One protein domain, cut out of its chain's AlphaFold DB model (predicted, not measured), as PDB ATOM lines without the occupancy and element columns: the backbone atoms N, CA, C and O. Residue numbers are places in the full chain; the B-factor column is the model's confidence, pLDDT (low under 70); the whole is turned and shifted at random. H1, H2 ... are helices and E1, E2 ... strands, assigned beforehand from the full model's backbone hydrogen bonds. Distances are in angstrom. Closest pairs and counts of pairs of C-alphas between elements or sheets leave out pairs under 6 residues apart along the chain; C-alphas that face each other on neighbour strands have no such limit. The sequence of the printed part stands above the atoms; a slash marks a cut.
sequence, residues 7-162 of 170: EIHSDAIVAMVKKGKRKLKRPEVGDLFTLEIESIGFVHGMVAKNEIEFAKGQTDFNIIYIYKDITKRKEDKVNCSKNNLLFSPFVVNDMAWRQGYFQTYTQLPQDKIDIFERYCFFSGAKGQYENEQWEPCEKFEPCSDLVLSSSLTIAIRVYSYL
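What this domain is: This is residues 7 to 162 of the 170 residues of an uncharacterized protein of Photorhabdus temperata subsp. temperata Meg1 (UniProt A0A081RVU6). A strongly twisted sheet of five long and short strands, in the order E5 E4 E3 E2 E6, makes the body; the helix H3 packs on it, and H1 meets H3 crosswise. A small separate hairpin, E7 and E8, lies away from the sheet, the short E1 lies far out beyond H1, and long loops join the parts. The printed part has 156 residues, with three named helices and eight named strands in the order E1 H1 E2 E3 E4 E5 H2 E6 E7 E8 H3; both sheets are antiparallel. The class is mixed, helices and strands, with under half of the residues in named elements. The whole is compact, with a radius of gyration of the C-alphas of 15.1 A and spans of 43 by 40 by 30 A.

Where its parts are: Find C-alpha 7 at (-47.028, 15.324, -4.505), where E1, residues 7 to 9, begins. H1 follows as residues 10 to 16, and then E2, residues 31 to 37, runs 19.4 A. From C-alpha 41 at (-26.323, 11.910, -2.416), E3, residues 41 to 52, runs 29.3 A and bends by 61 degrees at residue 49. E4, residues 61 to 71, runs 26.4 A and bends by 77 degrees at residue 68. Next come E5, residues 90 to 93, H2, residues 95 to 98, E6, residues 102 to 107, E7, residues 120 to 123, and E8, residues 128 to 131. H3, residues 151 to 162, runs 16.5 A to C-alpha 162 at (-35.469, 8.771, -9.078).

How they stand to each other: Look first at E2 E3 E4 E5, a meander, each strand the antiparallel neighbour of the one before. Check N 35 and O 43, 2.9 A, for E2 and E3; N 65 and O 46, 2.9 A, for E3 and E4; N 62 and O 92, 2.8 A, for E4 and E5. The edge strand E6 is antiparallel to E2, with N 32 and O 106 at 2.8 A. H3 on one face of this sheet makes two layers, at a height over the sheet of 8.4 A. H1 touches H3 about perpendicular, at 83 degrees; their closest C-alphas, of Val 14 and Leu 152, are 5.9 A apart. H2 only grazes the sheet with its residues 95 to 97. In the hairpin E7 and E8, N 121 and O 130 are 2.8 A apart. Every O i to N i+4 pair is within hydrogen-bond range in H1 and H3; H2 is too short for one.

The domain as a whole: The two C-alphas farthest apart, of Glu 7 and Asp 111, are 44.5 A apart. The printed part has no cut. The links H1 to E2, E4 to E5, E6 to E7 and E8 to H3 are long. Mean pLDDT of the printed part is 93.7, and no printed residue is under 70.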
ATOM      1  N   GLU A   7     -47.293  13.983  -3.984       93.38
ATOM      2  CA  GLU A   7     -47.028  15.324  -4.505       93.38
ATOM      3  C   GLU A   7     -45.835  15.945  -3.771       93.38
ATOM      4  O   GLU A   7     -45.655  15.749  -2.564       93.38
ATOM      5  N   ILE A   8     -45.016  16.711  -4.489       94.81
ATOM      6  CA  ILE A   8     -43.959  17.536  -3.903       94.81
ATOM      7  C   ILE A   8     -43.823  18.851  -4.670       94.81
ATOM      8  O   ILE A   8     -43.818  18.873  -5.898       94.81
ATOM      9  N   HIS A   9     -43.662  19.960  -3.951       96.44
ATOM     10  CA  HIS A   9     -43.342  21.239  -4.579       96.44
ATOM     11  C   HIS A   9     -41.868  21.309  -4.983       96.44
ATOM     12  O   HIS A   9     -40.981  20.887  -4.236       96.44
ATOM     13  N   SER A  10     -41.598  21.908  -6.141       95.69
ATOM     14  CA  SER A  10     -40.248  22.098  -6.675       95.69
ATOM     15  C   SER A  10     -39.318  22.823  -5.688       95.69
ATOM     16  O   SER A  10     -38.164  22.419  -5.531       95.69
ATOM     17  N   ASP A  11     -39.835  23.790  -4.926       96.06
ATOM     18  CA  ASP A  11     -39.103  24.506  -3.873       96.06
ATOM     19  C   ASP A  11     -38.572  23.587  -2.763       96.06
ATOM     20  O   ASP A  11     -37.479  23.809  -2.237       96.06
ATOM     21  N   ALA A  12     -39.303  22.519  -2.428       96.69
ATOM     22  CA  ALA A  12     -38.845  21.543  -1.445       96.69
ATOM     23  C   ALA A  12     -37.648  20.743  -1.978       96.69
ATOM     24  O   ALA A  12     -36.701  20.489  -1.238       96.69
ATOM     25  N   ILE A  13     -37.645  20.409  -3.272       96.81
ATOM     26  CA  ILE A  13     -36.504  19.755  -3.930       96.81
ATOM     27  C   ILE A  13     -35.313  20.719  -3.997       96.81
ATOM     28  O   ILE A  13     -34.180  20.339  -3.706       96.81
ATOM     29  N   VAL A  14     -35.559  21.986  -4.336       97.06
ATOM     30  CA  VAL A  14     -34.530  23.038  -4.354       97.06
ATOM     31  C   VAL A  14     -33.881  23.202  -2.979       97.06
ATOM     32  O   VAL A  14     -32.658  23.324  -2.900       97.06
ATOM     33  N   ALA A  15     -34.666  23.151  -1.901       97.38
ATOM     34  CA  ALA A  15     -34.167  23.248  -0.533       97.38
ATOM     35  C   ALA A  15     -33.250  22.076  -0.130       97.38
ATOM     36  O   ALA A  15     -32.390  22.258   0.729       97.38
ATOM     37  N   MET A  16     -33.374  20.908  -0.773       97.69
ATOM     38  CA  MET A  16     -32.476  19.766  -0.545       97.69
ATOM     39  C   MET A  16     -31.080  19.980  -1.144       97.69
ATOM     40  O   MET A  16     -30.136  19.280  -0.776       97.69
ATOM     41  N   VAL A  17     -30.911  20.910  -2.088       98.19
ATOM     42  CA  VAL A  17     -29.619  21.129  -2.746       98.19
ATOM     43  C   VAL A  17     -28.649  21.811  -1.787       98.19
ATOM     44  O   VAL A  17     -28.851  22.955  -1.373       98.19
ATOM     45  N   LYS A  18     -27.528  21.147  -1.496       97.75
ATOM     46  CA  LYS A  18     -26.498  21.722  -0.628       97.75
ATOM     47  C   LYS A  18     -25.534  22.611  -1.405       97.75
ATOM     48  O   LYS A  18     -25.175  22.348  -2.552       97.75
ATOM     49  N   LYS A  19     -25.084  23.676  -0.740       96.75
ATOM     50  CA  LYS A  19     -24.062  24.597  -1.248       96.75
ATOM     51  C   LYS A  19     -22.729  24.324  -0.571       96.75
ATOM     52  O   LYS A  19     -22.636  24.308   0.652       96.75
ATOM     53  N   GLY A  20     -21.692  24.167  -1.381       95.50
ATOM     54  CA  GLY A  20     -20.307  24.150  -0.940       95.50
ATOM     55  C   GLY A  20     -19.641  25.520  -1.068       95.50
ATOM     56  O   GLY A  20     -20.255  26.578  -0.908       95.50
ATOM     57  N   LYS A  21     -18.341  25.509  -1.370       95.50
ATOM     58  CA  LYS A  21     -17.544  26.731  -1.504       95.50
ATOM     59  C   LYS A  21     -17.828  27.402  -2.844       95.50
ATOM     60  O   LYS A  21     -17.768  26.763  -3.893       95.50
ATOM     61  N   ARG A  22     -18.054  28.715  -2.817       95.94
ATOM     62  CA  ARG A  22     -18.161  29.532  -4.031       95.94
ATOM     63  C   ARG A  22     -16.842  29.503  -4.805       95.94
ATOM     64  O   ARG A  22     -15.769  29.646  -4.214       95.94
ATOM     65  N   LYS A  23     -16.922  29.354  -6.126       92.25
ATOM     66  CA  LYS A  23     -15.769  29.383  -7.033       92.25
ATOM     67  C   LYS A  23     -16.004  30.408  -8.134       92.25
ATOM     68  O   LYS A  23     -16.953  30.295  -8.894       92.25
ATOM     69  N   LEU A  24     -15.146  31.427  -8.184       89.38
ATOM     70  CA  LEU A  24     -15.212  32.483  -9.201       89.38
ATOM     71  C   LEU A  24     -14.434  32.129 -10.473       89.38
ATOM     72  O   LEU A  24     -14.710  32.702 -11.523       89.38
ATOM     73  N   LYS A  25     -13.477  31.194 -10.375       91.62
ATOM     74  CA  LYS A  25     -12.777  30.643 -11.540       91.62
ATOM     75  C   LYS A  25     -13.802  29.945 -12.436       91.62
ATOM     76  O   LYS A  25     -14.658  29.222 -11.923       91.62
ATOM     77  N   ARG A  26     -13.693  30.171 -13.744       92.62
ATOM     78  CA  ARG A  26     -14.501  29.471 -14.743       92.62
ATOM     79  C   ARG A  26     -14.192  27.966 -14.729       92.62
ATOM     80  O   ARG A  26     -13.043  27.609 -14.459       92.62
ATOM     81  N   PRO A  27     -15.191  27.110 -14.988       95.62
ATOM     82  CA  PRO A  27     -14.968  25.686 -15.195       95.62
ATOM     83  C   PRO A  27     -14.142  25.423 -16.464       95.62
ATOM     84  O   PRO A  27     -14.273  26.124 -17.473       95.62
ATOM     85  N   GLU A  28     -13.304  24.396 -16.413       96.81
ATOM     86  CA  GLU A  28     -12.457  23.954 -17.524       96.81
ATOM     87  C   GLU A  28     -12.935  22.603 -18.066       96.81
ATOM     88  O   GLU A  28     -13.535  21.806 -17.346       96.81
ATOM     89  N   VAL A  29     -12.680  22.328 -19.349       97.81
ATOM     90  CA  VAL A  29     -13.009  21.027 -19.954       97.81
ATOM     91  C   VAL A  29     -12.343  19.896 -19.164       97.81
ATOM     92  O   VAL A  29     -11.189  19.999 -18.744       97.81
ATOM     93  N   GLY A  30     -13.098  18.824 -18.924       98.06
ATOM     94  CA  GLY A  30     -12.676  17.692 -18.107       98.06
ATOM     95  C   GLY A  30     -12.841  17.894 -16.600       98.06
ATOM     96  O   GLY A  30     -12.637  16.930 -15.861       98.06
ATOM     97  N   ASP A  31     -13.229  19.084 -16.119       97.88
ATOM     98  CA  ASP A  31     -13.539  19.287 -14.702       97.88
ATOM     99  C   ASP A  31     -14.667  18.346 -14.282       97.88
ATOM    100  O   ASP A  31     -15.796  18.443 -14.772       97.88
ATOM    101  N   LEU A  32     -14.362  17.463 -13.332       97.50
ATOM    102  CA  LEU A  32     -15.350  16.642 -12.656       97.50
ATOM    103  C   LEU A  32     -15.886  17.393 -11.448       97.50
ATOM    104  O   LEU A  32     -15.134  17.832 -10.568       97.50
ATOM    105  N   PHE A  33     -17.207  17.512 -11.385       97.94
ATOM    106  CA  PHE A  33     -17.913  18.221 -10.330       97.94
ATOM    107  C   PHE A  33     -19.044  17.380  -9.748       97.94
ATOM    108  O   PHE A  33     -19.514  16.417 -10.353       97.94
ATOM    109  N   THR A  34     -19.482  17.759  -8.551       98.25
ATOM    110  CA  THR A  34     -20.669  17.184  -7.914       98.25
ATOM    111  C   THR A  34     -21.738  18.235  -7.658       98.25
ATOM    112  O   THR A  34     -21.410  19.376  -7.319       98.25
ATOM    113  N   LEU A  35     -22.997  17.814  -7.735       98.44
ATOM    114  CA  LEU A  35     -24.169  18.464  -7.156       98.44
ATOM    115  C   LEU A  35     -24.657  17.585  -5.999       98.44
ATOM    116  O   LEU A  35     -25.048  16.441  -6.221       98.44
ATOM    117  N   GLU A  36     -24.601  18.087  -4.767       98.31
ATOM    118  CA  GLU A  36     -25.096  17.344  -3.604       98.31
ATOM    119  C   GLU A  36     -26.572  17.667  -3.368       98.31
ATOM    120  O   GLU A  36     -26.949  18.834  -3.227       98.31
ATOM    121  N   ILE A  37     -27.394  16.624  -3.295       98.25
ATOM    122  CA  ILE A  37     -28.812  16.724  -2.968       98.25
ATOM    123  C   ILE A  37     -29.047  15.904  -1.701       98.25
ATOM    124  O   ILE A  37     -28.772  14.702  -1.663       98.25
ATOM    125  N   GLU A  38     -29.522  16.557  -0.643       97.12
ATOM    126  CA  GLU A  38     -29.829  15.925   0.634       97.12
ATOM    127  C   GLU A  38     -30.768  14.727   0.444       97.12
ATOM    128  O   GLU A  38     -31.645  14.740  -0.416       97.12
ATOM    129  N   SER A  39     -30.549  13.662   1.221       91.81
ATOM    130  CA  SER A  39     -31.209  12.344   1.121       91.81
ATOM    131  C   SER A  39     -30.938  11.526  -0.156       91.81
ATOM    132  O   SER A  39     -30.992  10.296  -0.100       91.81
ATOM    133  N   ILE A  40     -30.530  12.153  -1.265       96.31
ATOM    134  CA  ILE A  40     -30.153  11.471  -2.513       96.31
ATOM    135  C   ILE A  40     -28.663  11.096  -2.493       96.31
ATOM    136  O   ILE A  40     -28.323   9.907  -2.509       96.31
ATOM    137  N   GLY A  41     -27.776  12.084  -2.369       97.44
ATOM    138  CA  GLY A  41     -26.323  11.910  -2.416       97.44
ATOM    139  C   GLY A  41     -25.645  12.876  -3.389       97.44
ATOM    140  O   GLY A  41     -26.135  13.980  -3.632       97.44
ATOM    141  N   PHE A  42     -24.507  12.456  -3.939       98.31
ATOM    142  CA  PHE A  42     -23.729  13.226  -4.904       98.31
ATOM    143  C   PHE A  42     -24.076  12.796  -6.325       98.31
ATOM    144  O   PHE A  42     -23.858  11.653  -6.723       98.31
ATOM    145  N   VAL A  43     -24.605  13.741  -7.095       98.44
ATOM    146  CA  VAL A  43     -24.780  13.621  -8.540       98.44
ATOM    147  C   VAL A  43     -23.495  14.096  -9.198       98.44
ATOM    148  O   VAL A  43     -23.040  15.210  -8.927       98.44
ATOM    149  N   HIS A  44     -22.907  13.267 -10.055       98.31
ATOM    150  CA  HIS A  44     -21.628  13.569 -10.690       98.31
ATOM    151  C   HIS A  44     -21.823  14.103 -12.103       98.31
ATOM    152  O   HIS A  44     -22.654  13.608 -12.866       98.31
ATOM    153  N   GLY A  45     -21.005  15.086 -12.458       98.00
ATOM    154  CA  GLY A  45     -20.950  15.620 -13.804       98.00
ATOM    155  C   GLY A  45     -19.542  15.968 -14.253       98.00
ATOM    156  O   GLY A  45     -18.597  15.980 -13.461       98.00
ATOM    157  N   MET A  46     -19.426  16.241 -15.547       98.25
ATOM    158  CA  MET A  46     -18.197  16.673 -16.203       98.25
ATOM    159  C   MET A  46     -18.485  17.859 -17.116       98.25
ATOM    160  O   MET A  46     -19.524  17.905 -17.772       98.25
ATOM    161  N   VAL A  47     -17.553  18.800 -17.193       98.19
ATOM    162  CA  VAL A  47     -17.565  19.861 -18.207       98.19
ATOM    163  C   VAL A  47     -17.039  19.286 -19.522       98.19
ATOM    164  O   VAL A  47     -15.862  18.949 -19.631       98.19
ATOM    165  N   ALA A  48     -17.912  19.135 -20.518       97.38
ATOM    166  CA  ALA A  48     -17.583  18.523 -21.807       97.38
ATOM    167  C   ALA A  48     -17.090  19.547 -22.842       97.38
ATOM    168  O   ALA A  48     -16.155  19.269 -23.589       97.38
ATOM    169  N   LYS A  49     -17.699  20.736 -22.868       95.50
ATOM    170  CA  LYS A  49     -17.237  21.913 -23.618       95.50
ATOM    171  C   LYS A  49     -17.426  23.150 -22.732       95.50
ATOM    172  O   LYS A  49     -18.414  23.224 -22.002       95.50
ATOM    173  N   ASN A  50     -16.509  24.107 -22.789       94.12
ATOM    174  CA  ASN A  50     -16.627  25.410 -22.131       94.12
ATOM    175  C   ASN A  50     -16.502  26.541 -23.164       94.12
ATOM    176  O   ASN A  50     -16.308  26.276 -24.348       94.12
ATOM    177  N   GLU A  51     -16.657  27.786 -22.710       88.56
ATOM    178  CA  GLU A  51     -16.542  28.995 -23.546       88.56
ATOM    179  C   GLU A  51     -17.478  29.012 -24.763       88.56
ATOM    180  O   GLU A  51     -17.190  29.620 -25.792       88.56
ATOM    181  N   ILE A  52     -18.636  28.366 -24.631       88.94
ATOM    182  CA  ILE A  52     -19.650  28.351 -25.679       88.94
ATOM    183  C   ILE A  52     -20.327  29.715 -25.702       88.94
ATOM    184  O   ILE A  52     -20.767  30.231 -24.671       88.94
ATOM    185  N   GLU A  53     -20.413  30.293 -26.893       85.62
ATOM    186  CA  GLU A  53     -21.127  31.537 -27.128       85.62
ATOM    187  C   GLU A  53     -22.618  31.242 -27.276       85.62
ATOM    188  O   GLU A  53     -22.990  30.648 -28.272       85.62
ATOM    189  N   PHE A  54     -23.466  31.614 -26.309       78.12
ATOM    190  CA  PHE A  54     -24.928  31.386 -26.368       78.12
ATOM    191  C   PHE A  54     -25.677  32.480 -27.136       78.12
ATOM    192  O   PHE A  54     -26.677  32.254 -27.812       78.12
ATOM    193  N   ALA A  55     -25.182  33.702 -27.006       73.88
ATOM    194  CA  ALA A  55     -25.633  34.881 -27.718       73.88
ATOM    195  C   ALA A  55     -24.404  35.728 -28.028       73.88
ATOM    196  O   ALA A  55     -23.389  35.598 -27.346       73.88
ATOM    197  N   LYS A  56     -24.495  36.614 -29.023       74.94
ATOM    198  CA  LYS A  56     -23.355  37.418 -29.475       74.94
ATOM    199  C   LYS A  56     -22.645  38.110 -28.300       74.94
ATOM    200  O   LYS A  56     -23.223  38.987 -27.659       74.94
ATOM    201  N   GLY A  57     -21.397  37.729 -28.039       71.12
ATOM    202  CA  GLY A  57     -20.561  38.243 -26.950       71.12
ATOM    203  C   GLY A  57     -20.802  37.629 -25.562       71.12
ATOM    204  O   GLY A  57     -20.180  38.079 -24.601       71.12
ATOM    205  N   GLN A  58     -21.667  36.621 -25.427       81.62
ATOM    206  CA  GLN A  58     -21.929  35.893 -24.180       81.62
ATOM    207  C   GLN A  58     -21.289  34.502 -24.224       81.62
ATOM    208  O   GLN A  58     -21.918  33.530 -24.635       81.62
ATOM    209  N   THR A  59     -20.024  34.420 -23.807       79.19
ATOM    210  CA  THR A  59     -19.196  33.198 -23.848       79.19
ATOM    211  C   THR A  59     -19.094  32.492 -22.493       79.19
ATOM    212  O   THR A  59     -18.130  31.771 -22.226       79.19
ATOM    213  N   ASP A  60     -20.047  32.713 -21.587       85.69
ATOM    214  CA  ASP A  60     -20.049  32.192 -20.215       85.69
ATOM    215  C   ASP A  60     -20.781  30.848 -20.044       85.69
ATOM    216  O   ASP A  60     -21.107  30.460 -18.919       85.69
ATOM    217  N   PHE A  61     -21.008  30.125 -21.149       92.19
ATOM    218  CA  PHE A  61     -21.759  28.872 -21.169       92.19
ATOM    219  C   PHE A  61     -20.876  27.645 -21.382       92.19
ATOM    220  O   PHE A  61     -19.801  27.688 -21.982       92.19
ATOM    221  N   ASN A  62     -21.369  26.529 -20.862       94.62
ATOM    222  CA  ASN A  62     -20.693  25.248 -20.821       94.62
ATOM    223  C   ASN A  62     -21.692  24.156 -21.195       94.62
ATOM    224  O   ASN A  62     -22.828  24.184 -20.720       94.62
ATOM    225  N   ILE A  63     -21.259  23.170 -21.979       95.62
ATOM    226  CA  ILE A  63     -21.976  21.901 -22.091       95.62
ATOM    227  C   ILE A  63     -21.440  20.973 -21.011       95.62
ATOM    228  O   ILE A  63     -20.237  20.703 -20.942       95.62
ATOM    229  N   ILE A  64     -22.344  20.465 -20.183       97.38
ATOM    230  CA  ILE A  64     -22.037  19.534 -19.106       97.38
ATOM    231  C   ILE A  64     -22.728  18.195 -19.311       97.38
ATOM    232  O   ILE A  64     -23.825  18.095 -19.868       97.38
ATOM    233  N   TYR A  65     -22.080  17.164 -18.793       97.88
ATOM    234  CA  TYR A  65     -22.613  15.817 -18.672       97.88
ATOM    235  C   TYR A  65     -23.032  15.568 -17.235       97.88
ATOM    236  O   TYR A  65     -22.367  16.031 -16.313       97.88
ATOM    237  N   ILE A  66     -24.116  14.815 -17.062       97.94
ATOM    238  CA  ILE A  66     -24.571  14.298 -15.772       97.94
ATOM    239  C   ILE A  66     -24.601  12.777 -15.893       97.94
ATOM    240  O   ILE A  66     -25.285  12.250 -16.770       97.94
ATOM    241  N   TYR A  67     -23.841  12.079 -15.054       97.94
ATOM    242  CA  TYR A  67     -23.690  10.624 -15.121       97.94
ATOM    243  C   TYR A  67     -24.774   9.893 -14.323       97.94
ATOM    244  O   TYR A  67     -25.354  10.451 -13.390       97.94
ATOM    245  N   LYS A  68     -25.045   8.631 -14.686       97.12
ATOM    246  CA  LYS A  68     -26.036   7.775 -14.001       97.12
ATOM    247  C   LYS A  68     -25.640   7.407 -12.572       97.12
ATOM    248  O   LYS A  68     -26.516   7.150 -11.749       97.12
ATOM    249  N   ASP A  69     -24.342   7.365 -12.287       94.31
ATOM    250  CA  ASP A  69     -23.837   6.940 -10.986       94.31
ATOM    251  C   ASP A  69     -24.055   8.055  -9.948       94.31
ATOM    252  O   ASP A  69     -23.397   9.097  -9.977       94.31
ATOM    253  N   ILE A  70     -24.984   7.823  -9.019       96.56
ATOM    254  CA  ILE A  70     -25.228   8.684  -7.855       96.56
ATOM    255  C   ILE A  70     -24.614   8.010  -6.634       96.56
ATOM    256  O   ILE A  70     -24.931   6.862  -6.319       96.56
ATOM    257  N   THR A  71     -23.739   8.724  -5.935       97.19
ATOM    258  CA  THR A  71     -22.902   8.140  -4.883       97.19
ATOM    259  C   THR A  71     -23.235   8.709  -3.506       97.19
ATOM    260  O   THR A  71     -23.910   9.732  -3.366       97.19
ATOM    261  N   LYS A  72     -22.777   8.028  -2.450       95.81
ATOM    262  CA  LYS A  72     -22.940   8.507  -1.067       95.81
ATOM    263  C   LYS A  72     -21.757   9.344  -0.600       95.81
ATOM    264  O   LYS A  72     -21.919  10.114   0.344       95.81
ATOM    265  N   ARG A  73     -20.595   9.222  -1.245       93.19
ATOM    266  CA  ARG A  73     -19.412  10.037  -0.965       93.19
ATOM    267  C   ARG A  73     -18.875  10.633  -2.250       93.19
ATOM    268  O   ARG A  73     -18.801   9.969  -3.276       93.19
ATOM    269  N   LYS A  74     -18.415  11.872  -2.153       88.88
ATOM    270  CA  LYS A  74     -17.896  12.651  -3.274       88.88
ATOM    271  C   LYS A  74     -16.725  11.973  -4.003       88.88
ATOM    272  O   LYS A  74     -16.548  12.183  -5.197       88.88
ATOM    273  N   GLU A  75     -15.928  11.186  -3.288       87.94
ATOM    274  CA  GLU A  75     -14.715  10.527  -3.786       87.94
ATOM    275  C   GLU A  75     -14.978   9.141  -4.400       87.94
ATOM    276  O   GLU A  75     -14.039   8.481  -4.854       87.94
ATOM    277  N   ASP A  76     -16.228   8.672  -4.388       92.38
ATOM    278  CA  ASP A  76     -16.584   7.386  -4.977       92.38
ATOM    279  C   ASP A  76     -16.345   7.406  -6.502       92.38
ATOM    280  O   ASP A  76     -16.503   8.423  -7.181       92.38
ATOM    281  N   LYS A  77     -15.917   6.263  -7.052       90.12
ATOM    282  CA  LYS A  77     -15.598   6.148  -8.481       90.12
ATOM    283  C   LYS A  77     -16.870   6.214  -9.324       90.12
ATOM    284  O   LYS A  77     -17.842   5.532  -9.015       90.12
ATOM    285  N   VAL A  78     -16.800   6.948 -10.433       93.94
ATOM    286  CA  VAL A  78     -17.891   7.107 -11.403       93.94
ATOM    287  C   VAL A  78     -17.411   6.752 -12.802       93.94
ATOM    288  O   VAL A  78     -16.301   7.118 -13.202       93.94
ATOM    289  N   ASN A  79     -18.244   6.042 -13.560       95.88
ATOM    290  CA  ASN A  79     -17.990   5.774 -14.967       95.88
ATOM    291  C   ASN A  79     -18.291   7.031 -15.796       95.88
ATOM    292  O   ASN A  79     -19.450   7.360 -16.051       95.88
ATOM    293  N   CYS A  80     -17.227   7.706 -16.234       96.31
ATOM    294  CA  CYS A  80     -17.296   8.981 -16.946       96.31
ATOM    295  C   CYS A  80     -17.486   8.852 -18.474       96.31
ATOM    296  O   CYS A  80     -17.233   9.811 -19.201       96.31
ATOM    297  N   SER A  81     -17.918   7.692 -18.986       96.88
ATOM    298  CA  SER A  81     -18.196   7.523 -20.421       96.88
ATOM    299  C   SER A  81     -19.422   8.324 -20.868       96.88
ATOM    300  O   SER A  81     -20.432   8.376 -20.162       96.88
ATOM    301  N   LYS A  82     -19.394   8.848 -22.100       96.31
ATOM    302  CA  LYS A  82     -20.554   9.509 -22.729       96.31
ATOM    303  C   LYS A  82     -21.763   8.593 -22.942       96.31
ATOM    304  O   LYS A  82     -22.860   9.071 -23.200       96.31
ATOM    305  N   ASN A  83     -21.581   7.278 -22.817       96.38
ATOM    306  CA  ASN A  83     -22.673   6.304 -22.860       96.38
ATOM    307  C   ASN A  83     -23.311   6.063 -21.476       96.38
ATOM    308  O   ASN A  83     -24.330   5.380 -21.376       96.38
ATOM    309  N   ASN A  84     -22.732   6.617 -20.403       97.00
ATOM    310  CA  ASN A  84     -23.222   6.501 -19.026       97.00
ATOM    311  C   ASN A  84     -23.925   7.778 -18.532       97.00
ATOM    312  O   ASN A  84     -23.858   8.126 -17.352       97.00
ATOM    313  N   LEU A  85     -24.586   8.506 -19.430       97.38
ATOM    314  CA  LEU A  85     -25.286   9.738 -19.074       97.38
ATOM    315  C   LEU A  85     -26.685   9.461 -18.533       97.38
ATOM    316  O   LEU A  85     -27.412   8.613 -19.053       97.38
ATOM    317  N   LEU A  86     -27.054  10.189 -17.482       96.69
ATOM    318  CA  LEU A  86     -28.389  10.167 -16.891       96.69
ATOM    319  C   LEU A  86     -29.404  10.912 -17.763       96.69
ATOM    320  O   LEU A  86     -30.553  10.497 -17.876       96.69
ATOM    321  N   PHE A  87     -28.957  11.991 -18.399       95.38
ATOM    322  CA  PHE A  87     -29.749  12.832 -19.288       95.38
ATOM    323  C   PHE A  87     -28.919  13.215 -20.513       95.38
ATOM    324  O   PHE A  87     -27.687  13.153 -20.474       95.38
ATOM    325  N   SER A  88     -29.584  13.679 -21.572       95.25
ATOM    326  CA  SER A  88     -28.903  14.402 -22.646       95.25
ATOM    327  C   SER A  88     -28.076  15.573 -22.078       95.25
ATOM    328  O   SER A  88     -28.438  16.122 -21.031       95.25
ATOM    329  N   PRO A  89     -26.966  15.966 -22.732       95.62
ATOM    330  CA  PRO A  89     -26.095  17.033 -22.248       95.62
ATOM    331  C   PRO A  89     -26.844  18.346 -22.001       95.62
ATOM    332  O   PRO A  89     -27.678  18.755 -22.806       95.62
ATOM    333  N   PHE A  90     -26.502  19.028 -20.911       94.75
ATOM    334  CA  PHE A  90     -27.098  20.317 -20.562       94.75
ATOM    335  C   PHE A  90     -26.178  21.461 -20.940       94.75
ATOM    336  O   PHE A  90     -24.965  21.364 -20.770       94.75
ATOM    337  N   VAL A  91     -26.766  22.587 -21.328       94.00
ATOM    338  CA  VAL A  91     -26.064  23.869 -21.363       94.00
ATOM    339  C   VAL A  91     -26.326  24.598 -20.052       94.00
ATOM    340  O   VAL A  91     -27.473  24.726 -19.619       94.00
ATOM    341  N   VAL A  92     -25.266  25.070 -19.407       94.25
ATOM    342  CA  VAL A  92     -25.320  25.837 -18.156       94.25
ATOM    343  C   VAL A  92     -24.323  26.986 -18.214       94.25
ATOM    344  O   VAL A  92     -23.288  26.878 -18.869       94.25
ATOM    345  N   ASN A  93     -24.581  28.071 -17.489       93.56
ATOM    346  CA  ASN A  93     -23.567  29.101 -17.267       93.56
ATOM    347  C   ASN A  93     -22.723  28.809 -16.011       93.56
ATOM    348  O   ASN A  93     -22.972  27.863 -15.259       93.56
ATOM    349  N   ASP A  94     -21.742  29.667 -15.740       94.38
ATOM    350  CA  ASP A  94     -20.829  29.516 -14.599       94.38
ATOM    351  C   ASP A  94     -21.496  29.715 -13.217       94.38
ATOM    352  O   ASP A  94     -20.862  29.511 -12.173       94.38
ATOM    353  N   MET A  95     -22.768  30.137 -13.156       94.56
ATOM    354  CA  MET A  95     -23.412  30.534 -11.897       94.56
ATOM    355  C   MET A  95     -23.511  29.391 -10.892       94.56
ATOM    356  O   MET A  95     -23.407  29.635  -9.687       94.56
ATOM    357  N   ALA A  96     -23.650  28.149 -11.358       95.50
ATOM    358  CA  ALA A  96     -23.705  26.984 -10.483       95.50
ATOM    359  C   ALA A  96     -22.430  26.839  -9.628       95.50
ATOM    360  O   ALA A  96     -22.521  26.586  -8.425       95.50
ATOM    361  N   TRP A  97     -21.248  27.096 -10.197       97.50
ATOM    362  CA  TRP A  97     -19.978  27.113  -9.460       97.50
ATOM    363  C   TRP A  97     -19.820  28.382  -8.611       97.50
ATOM    364  O   TRP A  97     -19.432  28.313  -7.438       97.50
ATOM    365  N   ARG A  98     -20.191  29.551  -9.152       96.19
ATOM    366  CA  ARG A  98     -20.089  30.846  -8.442       96.19
ATOM    367  C   ARG A  98     -20.953  30.922  -7.188       96.19
ATOM    368  O   ARG A  98     -20.604  31.642  -6.248       96.19
ATOM    369  N   GLN A  99     -22.058  30.183  -7.163       96.50
ATOM    370  CA  GLN A  99     -22.972  30.072  -6.024       96.50
ATOM    371  C   GLN A  99     -22.683  28.855  -5.129       96.50
ATOM    372  O   GLN A  99     -23.315  28.702  -4.088       96.50
ATOM    373  N   GLY A 100     -21.708  28.018  -5.497       97.12
ATOM    374  CA  GLY A 100     -21.288  26.857  -4.715       97.12
ATOM    375  C   GLY A 100     -22.181  25.621  -4.860       97.12
ATOM    376  O   GLY A 100     -21.991  24.674  -4.108       97.12
ATOM    377  N   TYR A 101     -23.124  25.594  -5.805       97.94
ATOM    378  CA  TYR A 101     -23.942  24.404  -6.074       97.94
ATOM    379  C   TYR A 101     -23.113  23.278  -6.693       97.94
ATOM    380  O   TYR A 101     -23.200  22.133  -6.262       97.94
ATOM    381  N   PHE A 102     -22.286  23.610  -7.685       98.06
ATOM    382  CA  PHE A 102     -21.339  22.667  -8.267       98.06
ATOM    383  C   PHE A 102     -19.995  22.767  -7.563       98.06
ATOM    384  O   PHE A 102     -19.474  23.862  -7.334       98.06
ATOM    385  N   GLN A 103     -19.437  21.613  -7.201       97.44
ATOM    386  CA  GLN A 103     -18.148  21.502  -6.527       97.44
ATOM    387  C   GLN A 103     -17.198  20.640  -7.354       97.44
ATOM    388  O   GLN A 103     -17.248  19.412  -7.277       97.44
ATOM    389  N   THR A 104     -16.302  21.281  -8.106       96.88
ATOM    390  CA  THR A 104     -15.199  20.590  -8.788       96.88
ATOM    391  C   THR A 104     -14.313  19.876  -7.765       96.88
ATOM    392  O   THR A 104     -14.061  20.397  -6.671       96.88
ATOM    393  N   TYR A 105     -13.868  18.665  -8.090       95.56
ATOM    394  CA  TYR A 105     -13.069  17.835  -7.181       95.56
ATOM    395  C   TYR A 105     -11.838  17.213  -7.811       95.56
ATOM    396  O   TYR A 105     -10.879  16.931  -7.100       95.56
ATOM    397  N   THR A 106     -11.849  17.045  -9.124       95.62
ATOM    398  CA  THR A 106     -10.680  16.677  -9.910       95.62
ATOM    399  C   THR A 106     -10.926  17.082 -11.359       95.62
ATOM    400  O   THR A 106     -12.027  17.513 -11.704       95.62
ATOM    401  N   GLN A 107      -9.918  16.921 -12.202       96.44
ATOM    402  CA  GLN A 107     -10.023  17.079 -13.644       96.44
ATOM    403  C   GLN A 107      -9.589  15.771 -14.304       96.44
ATOM    404  O   GLN A 107      -8.620  15.143 -13.865       96.44
ATOM    405  N   LEU A 108     -10.321  15.330 -15.326       95.88
ATOM    406  CA  LEU A 108      -9.896  14.185 -16.122       95.88
ATOM    407  C   LEU A 108      -8.662  14.541 -16.962       95.88
ATOM    408  O   LEU A 108      -8.604  15.628 -17.538       95.88
ATOM    409  N   PRO A 109      -7.698  13.614 -17.097       95.94
ATOM    410  CA  PRO A 109      -6.659  13.727 -18.110       95.94
ATOM    411  C   PRO A 109      -7.272  13.834 -19.511       95.94
ATOM    412  O   PRO A 109      -8.273  13.176 -19.796       95.94
ATOM    413  N   GLN A 110      -6.646  14.611 -20.396       93.69
ATOM    414  CA  GLN A 110      -7.159  14.885 -21.744       93.69
ATOM    415  C   GLN A 110      -7.478  13.610 -22.545       93.69
ATOM    416  O   GLN A 110      -8.475  13.561 -23.259       93.69
ATOM    417  N   ASP A 111      -6.669  12.556 -22.400       95.31
ATOM    418  CA  ASP A 111      -6.843  11.267 -23.085       95.31
ATOM    419  C   ASP A 111      -8.007  10.419 -22.536       95.31
ATOM    420  O   ASP A 111      -8.325   9.365 -23.089       95.31
ATOM    421  N   LYS A 112      -8.630  10.850 -21.435       95.75
ATOM    422  CA  LYS A 112      -9.781  10.195 -20.798       95.75
ATOM    423  C   LYS A 112     -11.094  10.944 -21.008       95.75
ATOM    424  O   LYS A 112     -12.132  10.451 -20.574       95.75
ATOM    425  N   ILE A 113     -11.061  12.108 -21.651       97.38
ATOM    426  CA  ILE A 113     -12.253  12.906 -21.929       97.38
ATOM    427  C   ILE A 113     -13.011  12.264 -23.097       97.38
ATOM    428  O   ILE A 113     -12.623  12.379 -24.256       97.38
ATOM    429  N   ASP A 114     -14.098  11.563 -22.773       97.50
ATOM    430  CA  ASP A 114     -14.990  10.918 -23.739       97.50
ATOM    431  C   ASP A 114     -16.228  11.795 -23.961       97.50
ATOM    432  O   ASP A 114     -17.115  11.853 -23.109       97.50
ATOM    433  N   ILE A 115     -16.275  12.499 -25.097       97.56
ATOM    434  CA  ILE A 115     -17.353  13.436 -25.449       97.56
ATOM    435  C   ILE A 115     -17.979  13.123 -26.815       97.56
ATOM    436  O   ILE A 115     -17.427  12.376 -27.631       97.56
ATOM    437  N   PHE A 116     -19.165  13.680 -27.056       96.94
ATOM    438  CA  PHE A 116     -19.783  13.747 -28.377       96.94
ATOM    439  C   PHE A 116     -19.120  14.835 -29.226       96.94
ATOM    440  O   PHE A 116     -18.736  15.894 -28.720       96.94
ATOM    441  N   GLU A 117     -19.017  14.574 -30.529       94.62
ATOM    442  CA  GLU A 117     -18.431  15.511 -31.495       94.62
ATOM    443  C   GLU A 117     -19.337  16.727 -31.729       94.62
ATOM    444  O   GLU A 117     -18.851  17.856 -31.807       94.62
ATOM    445  N   ARG A 118     -20.654  16.489 -31.785       94.69
ATOM    446  CA  ARG A 118     -21.703  17.480 -32.063       94.69
ATOM    447  C   ARG A 118     -22.852  17.342 -31.073       94.69
ATOM    448  O   ARG A 118     -23.047  16.262 -30.511       94.69
ATOM    449  N   TYR A 119     -23.635  18.403 -30.918       94.94
ATOM    450  CA  TYR A 119     -24.775  18.451 -30.005       94.94
ATOM    451  C   TYR A 119     -26.001  19.038 -30.690       94.94
ATOM    452  O   TYR A 119     -25.889  19.952 -31.501       94.94
ATOM    453  N   CYS A 120     -27.172  18.520 -30.339       94.50
ATOM    454  CA  CYS A 120     -28.447  19.037 -30.804       94.50
ATOM    455  C   CYS A 120     -29.271  19.513 -29.602       94.50
ATOM    456  O   CYS A 120     -29.320  18.862 -28.554       94.50
ATOM    457  N   PHE A 121     -29.935  20.652 -29.749       92.56
ATOM    458  CA  PHE A 121     -30.783  21.244 -28.722       92.56
ATOM    459  C   PHE A 121     -32.118  21.634 -29.340       92.56
ATOM    460  O   PHE A 121     -32.166  22.244 -30.407       92.56
ATOM    461  N   PHE A 122     -33.219  21.307 -28.672       91.44
ATOM    462  CA  PHE A 122     -34.529  21.799 -29.070       91.44
ATOM    463  C   PHE A 122     -34.769  23.197 -28.499       91.44
ATOM    464  O   PHE A 122     -34.826  23.402 -27.286       91.44
ATOM    465  N   SER A 123     -34.948  24.163 -29.392       86.62
ATOM    466  CA  SER A 123     -35.262  25.545 -29.064       86.62
ATOM    467  C   SER A 123     -36.765  25.723 -28.935       86.62
ATOM    468  O   SER A 123     -37.450  26.033 -29.909       86.62
ATOM    469  N   GLY A 124     -37.300  25.552 -27.722       84.50
ATOM    470  CA  GLY A 124     -38.741  25.690 -27.468       84.50
ATOM    471  C   GLY A 124     -39.311  27.051 -27.892       84.50
ATOM    472  O   GLY A 124     -40.422  27.117 -28.405       84.50
ATOM    473  N   ALA A 125     -38.523  28.126 -27.770       84.12
ATOM    474  CA  ALA A 125     -38.922  29.469 -28.194       84.12
ATOM    475  C   ALA A 125     -39.062  29.614 -29.721       84.12
ATOM    476  O   ALA A 125     -39.874  30.408 -30.188       84.12
ATOM    477  N   LYS A 126     -38.265  28.867 -30.493       87.94
ATOM    478  CA  LYS A 126     -38.265  28.906 -31.964       87.94
ATOM    479  C   LYS A 126     -39.013  27.726 -32.592       87.94
ATOM    480  O   LYS A 126     -39.258  27.739 -33.791       87.94
ATOM    481  N   GLY A 127     -39.353  26.703 -31.806       91.19
ATOM    482  CA  GLY A 127     -39.967  25.467 -32.287       91.19
ATOM    483  C   GLY A 127     -39.074  24.655 -33.232       91.19
ATOM    484  O   GLY A 127     -39.598  23.921 -34.064       91.19
ATOM    485  N   GLN A 128     -37.746  24.791 -33.138       93.12
ATOM    486  CA  GLN A 128     -36.787  24.154 -34.052       93.12
ATOM    487  C   GLN A 128     -35.599  23.536 -33.308       93.12
ATOM    488  O   GLN A 128     -35.338  23.877 -32.154       93.12
ATOM    489  N   TYR A 129     -34.861  22.655 -33.982       94.50
ATOM    490  CA  TYR A 129     -33.596  22.114 -33.487       94.50
ATOM    491  C   TYR A 129     -32.423  23.002 -33.899       94.50
ATOM    492  O   TYR A 129     -32.399  23.523 -35.016       94.50
ATOM    493  N   GLU A 130     -31.460  23.167 -32.997       92.69
ATOM    494  CA  GLU A 130     -30.257  23.975 -33.194       92.69
ATOM    495  C   GLU A 130     -29.009  23.185 -32.766       92.69
ATOM    496  O   GLU A 130     -29.071  22.360 -31.850       92.69
ATOM    497  N   ASN A 131     -27.881  23.394 -33.449       91.81
ATOM    498  CA  ASN A 131     -26.583  22.831 -33.054       91.81
ATOM    499  C   ASN A 131     -25.931  23.657 -31.922       91.81
ATOM    500  O   ASN A 131     -26.482  24.660 -31.469       91.81
ATOM    501  N   GLU A 132     -24.738  23.273 -31.458       87.88
ATOM    502  CA  GLU A 132     -24.012  24.040 -30.431       87.88
ATOM    503  C   GLU A 132     -23.507  25.429 -30.886       87.88
ATOM    504  O   GLU A 132     -22.986  26.182 -30.064       87.88
ATOM    505  N   GLN A 133     -23.642  25.767 -32.175       88.12
ATOM    506  CA  GLN A 133     -23.415  27.103 -32.738       88.12
ATOM    507  C   GLN A 133     -24.716  27.925 -32.847       88.12
ATOM    508  O   GLN A 133     -24.690  29.049 -33.346       88.12
ATOM    509  N   TRP A 134     -25.844  27.388 -32.367       88.06
ATOM    510  CA  TRP A 134     -27.187  27.984 -32.451       88.06
ATOM    511  C   TRP A 134     -27.700  28.174 -33.877       88.06
ATOM    512  O   TRP A 134     -28.543  29.033 -34.144       88.06
ATOM    513  N   GLU A 135     -27.203  27.351 -34.795       91.25
ATOM    514  CA  GLU A 135     -27.666  27.289 -36.172       91.25
ATOM    515  C   GLU A 135     -28.744  26.204 -36.301       91.25
ATOM    516  O   GLU A 135     -28.614  25.143 -35.678       91.25
ATOM    517  N   PRO A 136     -29.796  26.419 -37.113       94.12
ATOM    518  CA  PRO A 136     -30.813  25.403 -37.358       94.12
ATOM    519  C   PRO A 136     -30.207  24.102 -37.899       94.12
ATOM    520  O   PRO A 136     -29.353  24.128 -38.786       94.12
ATOM    521  N   CYS A 137     -30.681  22.958 -37.411       94.50
ATOM    522  CA  CYS A 137     -30.241  21.644 -37.876       94.50
ATOM    523  C   CYS A 137     -31.396  20.631 -37.937       94.50
ATOM    524  O   CYS A 137     -32.476  20.855 -37.391       94.50
ATOM    525  N   GLU A 138     -31.178  19.497 -38.612       96.00
ATOM    526  CA  GLU A 138     -32.038  18.322 -38.437       96.00
ATOM    527  C   GLU A 138     -31.777  17.689 -37.064       96.00
ATOM    528  O   GLU A 138     -30.653  17.721 -36.564       96.00
ATOM    529  N   LYS A 139     -32.800  17.080 -36.456       96.00
ATOM    530  CA  LYS A 139     -32.648  16.404 -35.162       96.00
ATOM    531  C   LYS A 139     -31.623  15.265 -35.259       96.00
ATOM    532  O   LYS A 139     -31.788  14.357 -36.074       96.00
ATOM    533  N   PHE A 140     -30.644  15.243 -34.354       95.69
ATOM    534  CA  PHE A 140     -29.732  14.111 -34.152       95.69
ATOM    535  C   PHE A 140     -29.404  13.912 -32.668       95.69
ATOM    536  O   PHE A 140     -29.563  14.826 -31.866       95.69
ATOM    537  N   GLU A 141     -28.941  12.717 -32.293       94.38
ATOM    538  CA  GLU A 141     -28.529  12.433 -30.913       94.38
ATOM    539  C   GLU A 141     -27.046  12.795 -30.667       94.38
ATOM    540  O   GLU A 141     -26.211  12.557 -31.546       94.38
ATOM    541  N   PRO A 142     -26.689  13.326 -29.480       94.81
ATOM    542  CA  PRO A 142     -27.582  13.589 -28.355       94.81
ATOM    543  C   PRO A 142     -28.421  14.858 -28.566       94.81
ATOM    544  O   PRO A 142     -27.886  15.913 -28.916       94.81
ATOM    545  N   CYS A 143     -29.724  14.755 -28.297       93.62
ATOM    546  CA  CYS A 143     -30.649  15.881 -28.354       93.62
ATOM    547  C   CYS A 143     -31.159  16.241 -26.954       93.62
ATOM    548  O   CYS A 143     -31.813  15.428 -26.296       93.62
ATOM    549  N   SER A 144     -30.893  17.463 -26.494       89.44
ATOM    550  CA  SER A 144     -31.513  18.000 -25.275       89.44
ATOM    551  C   SER A 144     -32.840  18.683 -25.599       89.44
ATOM    552  O   SER A 144     -32.974  19.362 -26.616       89.44
ATOM    553  N   ASP A 145     -33.814  18.519 -24.713       81.62
ATOM    554  CA  ASP A 145     -35.111  19.202 -24.726       81.62
ATOM    555  C   ASP A 145     -35.048  20.625 -24.142       81.62
ATOM    556  O   ASP A 145     -36.013  21.382 -24.239       81.62
ATOM    557  N   LEU A 146     -33.912  20.994 -23.542       70.19
ATOM    558  CA  LEU A 146     -33.690  22.283 -22.900       70.19
ATOM    559  C   LEU A 146     -32.419  22.946 -23.431       70.19
ATOM    560  O   LEU A 146     -31.326  22.378 -23.368       70.19
ATOM    561  N   VAL A 147     -32.581  24.188 -23.888       70.25
ATOM    562  CA  VAL A 147     -31.503  25.039 -24.417       70.25
ATOM    563  C   VAL A 147     -30.596  25.563 -23.304       70.25
ATOM    564  O   VAL A 147     -29.408  25.741 -23.524       70.25
ATOM    565  N   LEU A 148     -31.136  25.817 -22.107       84.81
ATOM    566  CA  LEU A 148     -30.392  26.331 -20.956       84.81
ATOM    567  C   LEU A 148     -30.969  25.754 -19.663       84.81
ATOM    568  O   LEU A 148     -32.183  25.655 -19.502       84.81
ATOM    569  N   SER A 149     -30.104  25.367 -18.732       91.62
ATOM    570  CA  SER A 149     -30.485  24.805 -17.438       91.62
ATOM    571  C   SER A 149     -29.709  25.434 -16.284       91.62
ATOM    572  O   SER A 149     -28.636  26.014 -16.452       91.62
ATOM    573  N   SER A 150     -30.265  25.306 -15.081       94.75
ATOM    574  CA  SER A 150     -29.609  25.663 -13.821       94.75
ATOM    575  C   SER A 150     -29.303  24.413 -12.997       94.75
ATOM    576  O   SER A 150     -29.905  23.359 -13.206       94.75
ATOM    577  N   SER A 151     -28.425  24.533 -11.996       96.25
ATOM    578  CA  SER A 151     -28.188  23.458 -11.020       96.25
ATOM    579  C   SER A 151     -29.475  23.001 -10.322       96.25
ATOM    580  O   SER A 151     -29.623  21.820 -10.024       96.25
ATOM    581  N   LEU A 152     -30.421  23.917 -10.106       96.56
ATOM    582  CA  LEU A 152     -31.716  23.630  -9.489       96.56
ATOM    583  C   LEU A 152     -32.651  22.868 -10.435       96.56
ATOM    584  O   LEU A 152     -33.288  21.905 -10.022       96.56
ATOM    585  N   THR A 153     -32.670  23.237 -11.718       95.38
ATOM    586  CA  THR A 153     -33.414  22.485 -12.745       95.38
ATOM    587  C   THR A 153     -32.884  21.057 -12.844       95.38
ATOM    588  O   THR A 153     -33.657  20.104 -12.895       95.38
ATOM    589  N   ILE A 154     -31.558  20.896 -12.805       96.88
ATOM    590  CA  ILE A 154     -30.909  19.581 -12.809       96.88
ATOM    591  C   ILE A 154     -31.287  18.790 -11.552       96.88
ATOM    592  O   ILE A 154     -31.632  17.619 -11.674       96.88
ATOM    593  N   ALA A 155     -31.297  19.411 -10.367       97.62
ATOM    594  CA  ALA A 155     -31.734  18.750  -9.135       97.62
ATOM    595  C   ALA A 155     -33.183  18.241  -9.225       97.62
ATOM    596  O   ALA A 155     -33.448  17.096  -8.869       97.62
ATOM    597  N   ILE A 156     -34.097  19.056  -9.763       96.88
ATOM    598  CA  ILE A 156     -35.497  18.674  -9.989       96.88
ATOM    599  C   ILE A 156     -35.590  17.502 -10.973       96.88
ATOM    600  O   ILE A 156     -36.291  16.532 -10.692       96.88
ATOM    601  N   ARG A 157     -34.842  17.531 -12.088       95.56
ATOM    602  CA  ARG A 157     -34.813  16.414 -13.050       95.56
ATOM    603  C   ARG A 157     -34.267  15.131 -12.425       95.56
ATOM    604  O   ARG A 157     -34.850  14.073 -12.636       95.56
ATOM    605  N   VAL A 158     -33.189  15.211 -11.641       97.25
ATOM    606  CA  VAL A 158     -32.643  14.056 -10.906       97.25
ATOM    607  C   VAL A 158     -33.682  13.502  -9.935       97.25
ATOM    608  O   VAL A 158     -33.917  12.297  -9.920       97.25
ATOM    609  N   TYR A 159     -34.325  14.366  -9.147       97.00
ATOM    610  CA  TYR A 159     -35.343  13.942  -8.191       97.00
ATOM    611  C   TYR A 159     -36.519  13.255  -8.896       97.00
ATOM    612  O   TYR A 159     -36.909  12.166  -8.484       97.00
ATOM    613  N   SER A 160     -37.034  13.853  -9.974       95.50
ATOM    614  CA  SER A 160     -38.109  13.289 -10.800       95.50
ATOM    615  C   SER A 160     -37.735  11.918 -11.361       95.50
ATOM    616  O   SER A 160     -38.498  10.968 -11.228       95.50
ATOM    617  N   TYR A 161     -36.525  11.789 -11.913       95.69
ATOM    618  CA  TYR A 161     -36.029  10.525 -12.456       95.69
ATOM    619  C   TYR A 161     -35.982   9.412 -11.399       95.69
ATOM    620  O   TYR A 161     -36.327   8.268 -11.681       95.69
ATOM    621  N   LEU A 162     -35.560   9.739 -10.175       95.94
ATOM    622  CA  LEU A 162     -35.469   8.771  -9.078       95.94
ATOM    623  C   LEU A 162     -36.819   8.469  -8.418       95.94
ATOM    624  O   LEU A 162     -36.943   7.447  -7.744       95.94
TER     625      LEU A 162